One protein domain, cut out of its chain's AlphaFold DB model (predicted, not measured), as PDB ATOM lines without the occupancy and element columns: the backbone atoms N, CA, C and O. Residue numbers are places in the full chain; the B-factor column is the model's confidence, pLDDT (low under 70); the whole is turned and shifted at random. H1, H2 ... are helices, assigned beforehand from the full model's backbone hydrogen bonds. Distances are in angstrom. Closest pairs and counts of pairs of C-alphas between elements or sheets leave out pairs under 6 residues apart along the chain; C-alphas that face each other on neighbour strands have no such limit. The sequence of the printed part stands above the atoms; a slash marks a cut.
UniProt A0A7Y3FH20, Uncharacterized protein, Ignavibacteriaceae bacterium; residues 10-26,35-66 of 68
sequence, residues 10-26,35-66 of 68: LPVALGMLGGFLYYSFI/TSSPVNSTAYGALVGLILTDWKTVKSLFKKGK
ATOM      1  N   LEU A  10      11.558 -18.637  17.545       83.94
ATOM      2  CA  LEU A  10      12.609 -18.133  18.427       83.94
ATOM      3  C   LEU A  10      13.406 -19.251  19.142       83.94
ATOM      4  O   LEU A  10      14.629 -19.250  19.009       83.94
ATOM      5  N   PRO A  11      12.785 -20.224  19.843       81.12
ATOM      6  CA  PRO A  11      13.521 -21.326  20.471       81.12
ATOM      7  C   PRO A  11      14.145 -22.295  19.460       81.12
ATOM      8  O   PRO A  11      15.240 -22.793  19.708       81.12
ATOM      9  N   VAL A  12      13.515 -22.530  18.304       81.69
ATOM     10  CA  VAL A  12      14.092 -23.382  17.248       81.69
ATOM     11  C   VAL A  12      15.313 -22.716  16.609       81.69
ATOM     12  O   VAL A  12      16.347 -23.361  16.456       81.69
ATOM     13  N   ALA A  13      15.235 -21.419  16.296       83.94
ATOM     14  CA  ALA A  13      16.358 -20.661  15.753       83.94
ATOM     15  C   ALA A  13      17.504 -20.554  16.767       83.94
ATOM     16  O   ALA A  13      18.656 -20.753  16.394       83.94
ATOM     17  N   LEU A  14      17.197 -20.316  18.049       85.00
ATOM     18  CA  LEU A  14      18.188 -20.340  19.129       85.00
ATOM     19  C   LEU A  14      18.799 -21.732  19.327       85.00
ATOM     20  O   LEU A  14      19.997 -21.823  19.571       85.00
ATOM     21  N   GLY A  15      18.022 -22.807  19.183       82.19
ATOM     22  CA  GLY A  15      18.517 -24.184  19.242       82.19
ATOM     23  C   GLY A  15      19.443 -24.530  18.073       82.19
ATOM     24  O   GLY A  15      20.510 -25.107  18.282       82.19
ATOM     25  N   MET A  16      19.097 -24.114  16.849       75.81
ATOM     26  CA  MET A  16      19.960 -24.274  15.670       75.81
ATOM     27  C   MET A  16      21.242 -23.443  15.784       75.81
ATOM     28  O   MET A  16      22.327 -23.976  15.560       75.81
ATOM     29  N   LEU A  17      21.136 -22.167  16.175       83.38
ATOM     30  CA  LEU A  17      22.288 -21.290  16.412       83.38
ATOM     31  C   LEU A  17      23.169 -21.825  17.536       83.38
ATOM     32  O   LEU A  17      24.380 -21.877  17.373       83.38
ATOM     33  N   GLY A  18      22.575 -22.266  18.643       80.38
ATOM     34  CA  GLY A  18      23.284 -22.853  19.774       80.38
ATOM     35  C   GLY A  18      24.006 -24.144  19.397       80.38
ATOM     36  O   GLY A  18      25.182 -24.283  19.710       80.38
ATOM     37  N   GLY A  19      23.359 -25.056  18.664       74.75
ATOM     38  CA  GLY A  19      23.985 -26.294  18.183       74.75
ATOM     39  C   GLY A  19      25.100 -26.058  17.159       74.75
ATOM     40  O   GLY A  19      26.107 -26.772  17.168       74.75
ATOM     41  N   PHE A  20      24.959 -25.035  16.311       73.06
ATOM     42  CA  PHE A  20      25.985 -24.635  15.347       73.06
ATOM     43  C   PHE A  20      27.164 -23.923  16.019       73.06
ATOM     44  O   PHE A  20      28.317 -24.259  15.751       73.06
ATOM     45  N   LEU A  21      26.899 -22.988  16.941       73.88
ATOM     46  CA  LEU A  21      27.942 -22.361  17.752       73.88
ATOM     47  C   LEU A  21      28.658 -23.402  18.599       73.88
ATOM     48  O   LEU A  21      29.873 -23.348  18.668       73.88
ATOM     49  N   TYR A  22      27.952 -24.365  19.191       71.69
ATOM     50  CA  TYR A  22      28.578 -25.428  19.975       71.69
ATOM     51  C   TYR A  22      29.546 -26.251  19.118       71.69
ATOM     52  O   TYR A  22      30.688 -26.452  19.513       71.69
ATOM     53  N   TYR A  23      29.146 -26.636  17.902       69.31
ATOM     54  CA  TYR A  23      30.046 -27.296  16.949       69.31
ATOM     55  C   TYR A  23      31.283 -26.437  16.614       69.31
ATOM     56  O   TYR A  23      32.401 -26.952  16.595       69.31
ATOM     57  N   SER A  24      31.092 -25.130  16.400       69.00
ATOM     58  CA  SER A  24      32.148 -24.193  15.984       69.00
ATOM     59  C   SER A  24      33.091 -23.755  17.122       69.00
ATOM     60  O   SER A  24      34.282 -23.580  16.893       69.00
ATOM     61  N   PHE A  25      32.578 -23.590  18.350       67.44
ATOM     62  CA  PHE A  25      33.341 -23.146  19.527       67.44
ATOM     63  C   PHE A  25      34.031 -24.298  20.252       67.44
ATOM     64  O   PHE A  25      35.167 -24.133  20.685       67.44
ATOM     65  N   ILE A  26      33.356 -25.444  20.419       68.94
ATOM     66  CA  ILE A  26      33.981 -26.602  21.074       68.94
ATOM     67  C   ILE A  26      34.968 -27.266  20.120       68.94
ATOM     68  O   ILE A  26      36.039 -27.663  20.566       68.94
ATOM     69  N   THR A  35      28.552 -35.136  17.298       57.84
ATOM     70  CA  THR A  35      28.938 -35.944  16.116       57.84
ATOM     71  C   THR A  35      29.923 -35.178  15.214       57.84
ATOM     72  O   THR A  35      29.817 -33.958  15.091       57.84
ATOM     73  N   SER A  36      30.836 -35.869  14.518       58.16
ATOM     74  CA  SER A  36      31.756 -35.262  13.530       58.16
ATOM     75  C   SER A  36      31.070 -34.732  12.264       58.16
ATOM     76  O   SER A  36      31.754 -34.276  11.351       58.16
ATOM     77  N   SER A  37      29.738 -34.801  12.175       62.62
ATOM     78  CA  SER A  37      28.988 -34.333  11.014       62.62
ATOM     79  C   SER A  37      28.191 -33.058  11.338       62.62
ATOM     80  O   SER A  37      27.296 -33.094  12.187       62.62
ATOM     81  N   PRO A  38      28.444 -31.929  10.647       62.59
ATOM     82  CA  PRO A  38      27.753 -30.660  10.901       62.59
ATOM     83  C   PRO A  38      26.231 -30.780  10.732       62.59
ATOM     84  O   PRO A  38      25.475 -30.132  11.452       62.59
ATOM     85  N   VAL A  39      25.770 -31.684   9.858       68.12
ATOM     86  CA  VAL A  39      24.345 -31.952   9.608       68.12
ATOM     87  C   VAL A  39      23.644 -32.507  10.851       68.12
ATOM     88  O   VAL A  39      22.583 -32.015  11.236       68.12
ATOM     89  N   ASN A  40      24.246 -33.487  11.529       69.94
ATOM     90  CA  ASN A  40      23.645 -34.060  12.734       69.94
ATOM     91  C   ASN A  40      23.726 -33.094  13.928       69.94
ATOM     92  O   ASN A  40      22.829 -33.106  14.765       69.94
ATOM     93  N   SER A  41      24.745 -32.229  14.002       67.25
ATOM     94  CA  SER A  41      24.863 -31.236  15.082       67.25
ATOM     95  C   SER A  41      23.785 -30.148  14.980       67.25
ATOM     96  O   SER A  41      23.183 -29.761  15.985       67.25
ATOM     97  N   THR A  42      23.460 -29.707  13.760       71.25
ATOM     98  CA  THR A  42      22.321 -28.809  13.516       71.25
ATOM     99  C   THR A  42      20.984 -29.510  13.756       71.25
ATOM    100  O   THR A  42      20.092 -28.908  14.352       71.25
ATOM    101  N   ALA A  43      20.844 -30.783  13.362       77.31
ATOM    102  CA  ALA A  43      19.638 -31.567  13.633       77.31
ATOM    103  C   ALA A  43      19.393 -31.750  15.143       77.31
ATOM    104  O   ALA A  43      18.263 -31.585  15.601       77.31
ATOM    105  N   TYR A  44      20.443 -32.003  15.930       76.44
ATOM    106  CA  TYR A  44      20.363 -32.059  17.394       76.44
ATOM    107  C   TYR A  44      19.996 -30.704  18.006       76.44
ATOM    108  O   TYR A  44      19.101 -30.638  18.846       76.44
ATOM    109  N   GLY A  45      20.624 -29.611  17.559       80.62
ATOM    110  CA  GLY A  45      20.271 -28.259  18.001       80.62
ATOM    111  C   GLY A  45      18.812 -27.899  17.697       80.62
ATOM    112  O   GLY A  45      18.105 -27.356  18.548       80.62
ATOM    113  N   ALA A  46      18.325 -28.283  16.514       77.19
ATOM    114  CA  ALA A  46      16.925 -28.128  16.133       77.19
ATOM    115  C   ALA A  46      15.989 -28.985  17.004       77.19
ATOM    116  O   ALA A  46      14.958 -28.483  17.448       77.19
ATOM    117  N   LEU A  47      16.353 -30.237  17.305       80.75
ATOM    118  CA  LEU A  47      15.607 -31.128  18.206       80.75
ATOM    119  C   LEU A  47      15.489 -30.552  19.622       80.75
ATOM    120  O   LEU A  47      14.396 -30.551  20.187       80.75
ATOM    121  N   VAL A  48      16.577 -30.015  20.177       81.81
ATOM    122  CA  VAL A  48      16.563 -29.378  21.504       81.81
ATOM    123  C   VAL A  48      15.708 -28.108  21.489       81.81
ATOM    124  O   VAL A  48      14.874 -27.922  22.375       81.81
ATOM    125  N   GLY A  49      15.841 -27.268  20.457       81.12
ATOM    126  CA  GLY A  49      14.984 -26.089  20.281       81.12
ATOM    127  C   GLY A  49      13.497 -26.442  20.130       81.12
ATOM    128  O   GLY A  49      12.623 -25.730  20.628       81.12
ATOM    129  N   LEU A  50      13.201 -27.580  19.499       78.31
ATOM    130  CA  LEU A  50      11.842 -28.091  19.330       78.31
ATOM    131  C   LEU A  50      11.272 -28.678  20.632       78.31
ATOM    132  O   LEU A  50      10.100 -28.456  20.920       78.31
ATOM    133  N   ILE A  51      12.093 -29.344  21.451       78.69
ATOM    134  CA  ILE A  51      11.728 -29.825  22.798       78.69
ATOM    135  C   ILE A  51      11.450 -28.667  23.763       78.69
ATOM    136  O   ILE A  51      10.524 -28.745  24.567       78.69
ATOM    137  N   LEU A  52      12.220 -27.583  23.670       77.75
ATOM    138  CA  LEU A  52      12.023 -26.373  24.476       77.75
ATOM    139  C   LEU A  52      10.765 -25.586  24.082       77.75
ATOM    140  O   LEU A  52      10.324 -24.704  24.818       77.75
ATOM    141  N   THR A  53      10.179 -25.884  22.922       80.88
ATOM    142  CA  THR A  53       8.944 -25.247  22.476       80.88
ATOM    143  C   THR A  53       7.734 -25.901  23.144       80.88
ATOM    144  O   THR A  53       7.609 -27.122  23.169       80.88
ATOM    145  N   ASP A  54       6.776 -25.091  23.610       80.94
ATOM    146  CA  ASP A  54       5.488 -25.565  24.131       80.94
ATOM    147  C   ASP A  54       4.855 -26.639  23.229       80.94
ATOM    148  O   ASP A  54       4.476 -26.366  22.082       80.94
ATOM    149  N   TRP A  55       4.636 -27.836  23.781       75.06
ATOM    150  CA  TRP A  55       4.065 -28.982  23.063       75.06
ATOM    151  C   TRP A  55       2.721 -28.652  22.399       75.06
ATOM    152  O   TRP A  55       2.407 -29.122  21.304       75.06
ATOM    153  N   LYS A  56       1.923 -27.777  23.028       74.44
ATOM    154  CA  LYS A  56       0.640 -27.298  22.489       74.44
ATOM    155  C   LYS A  56       0.821 -26.490  21.198       74.44
ATOM    156  O   LYS A  56      -0.012 -26.578  20.296       74.44
ATOM    157  N   THR A  57       1.901 -25.719  21.106       73.56
ATOM    158  CA  THR A  57       2.234 -24.905  19.933       73.56
ATOM    159  C   THR A  57       2.899 -25.753  18.849       73.56
ATOM    160  O   THR A  57       2.503 -25.644  17.689       73.56
ATOM    161  N   VAL A  58       3.797 -26.675  19.223       73.38
ATOM    162  CA  VAL A  58       4.378 -27.681  18.312       73.38
ATOM    163  C   VAL A  58       3.277 -28.495  17.627       73.38
ATOM    164  O   VAL A  58       3.242 -28.586  16.401       73.38
ATOM    165  N   LYS A  59       2.305 -29.002  18.395       76.12
ATOM    166  CA  LYS A  59       1.168 -29.773  17.864       76.12
ATOM    167  C   LYS A  59       0.319 -28.964  16.879       76.12
ATOM    168  O   LYS A  59      -0.156 -29.505  15.884       76.12
ATOM    169  N   SER A  60       0.145 -27.666  17.138       71.12
ATOM    170  CA  SER A  60      -0.586 -26.759  16.245       71.12
ATOM    171  C   SER A  60       0.148 -26.493  14.928       71.12
ATOM    172  O   SER A  60      -0.524 -26.225  13.937       71.12
ATOM    173  N   LEU A  61       1.484 -26.544  14.905       73.25
ATOM    174  CA  LEU A  61       2.286 -26.381  13.687       73.25
ATOM    175  C   LEU A  61       2.381 -27.679  12.884       73.25
ATOM    176  O   LEU A  61       2.166 -27.650  11.677       73.25
ATOM    177  N   PHE A  62       2.590 -28.820  13.549       72.31
ATOM    178  CA  PHE A  62       2.573 -30.135  12.897       72.31
ATOM    179  C   PHE A  62       1.228 -30.445  12.236       72.31
ATOM    180  O   PHE A  62       1.196 -31.042  11.166       72.31
ATOM    181  N   LYS A  63       0.112 -30.019  12.845       69.44
ATOM    182  CA  LYS A  63      -1.214 -30.155  12.227       69.44
ATOM    183  C   LYS A  63      -1.359 -29.298  10.967       69.44
ATOM    184  O   LYS A  63      -2.055 -29.704  10.051       69.44
ATOM    185  N   LYS A  64      -0.691 -28.143  10.917       64.62
ATOM    186  CA  LYS A  64      -0.744 -27.221   9.781       64.62
ATOM    187  C   LYS A  64       0.104 -27.700   8.597       64.62
ATOM    188  O   LYS A  64      -0.334 -27.574   7.471       64.62
ATOM    189  N   GLY A  65       1.270 -28.300   8.852       58.91
ATOM    190  CA  GLY A  65       2.146 -28.845   7.803       58.91
ATOM    191  C   GLY A  65       1.713 -30.195   7.213       58.91
ATOM    192  O   GLY A  65       2.416 -30.722   6.365       58.91
ATOM    193  N   LYS A  66       0.606 -30.786   7.688       56.84
ATOM    194  CA  LYS A  66       0.028 -32.031   7.143       56.84
ATOM    195  C   LYS A  66      -1.248 -31.805   6.321       56.84
ATOM    196  O   LYS A  66      -1.854 -32.778   5.887       56.84
TER     197      LYS A  66
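What this domain is: This is residues 10 to 26 and 35 to 66 of the 68 residues of an uncharacterized protein of Ignavibacteriaceae bacterium (UniProt A0A7Y3FH20). Two helices, H1 and H2, pack side by side as a narrow V, closest near the first residues of H1 and the last of H2, and a short third helix, H3, lies beyond that closed end. Residues 59 to 66, of which 59 to 64 belong to H3, stick out free of the rest. The printed part has 49 residues with three named helices in the order H1, H2, H3 and no named strand; its class is all helix. It is only just loose, close to compact, with a radius of gyration of the C-alphas of 12.1 A, and elongated, spanning 35 by 18 by 12 A.

Where its parts are: H1, residues 10 to 26, begins at C-alpha 10 (12.609, -18.133, 18.427) and is 23.1 A long from first to last C-alpha. H2, residues 38 to 51, is 20.0 A long and begins at C-alpha 38 (27.753, -30.660, 10.901). H3, residues 55 to 64, is 14.2 A long and ends at C-alpha 64 (-0.744, -27.221, 9.781).

How they stand to each other: H1 and H2 touch, their closest C-alphas being those of Gly 15 and Gly 49, 4.1 A apart. They run opposite ways at a steep tilt of 38 degrees. H2 and H3 are close but not clearly touching, with the closest C-alphas, of Leu 50 and Val 58, 7.5 A apart. They run opposite ways at a steep tilt of 66 degrees. H1 and H3 are apart. Every O i to N i+4 pair is within hydrogen-bond range in H1 and H2; in H3, 5 of 6 are.

The domain as a whole: The two C-alphas farthest apart are those of Ile 26 and Lys 66, 37.1 A. Residues 27 to 34 are not printed, and C-alphas 26 and 35 across this cut are 11.7 A apart. The link from H2 to H3 is tight. The mean pLDDT of the printed part is 73.8; residues 23 to 26, 35 to 41 and 63 to 66 are under 70.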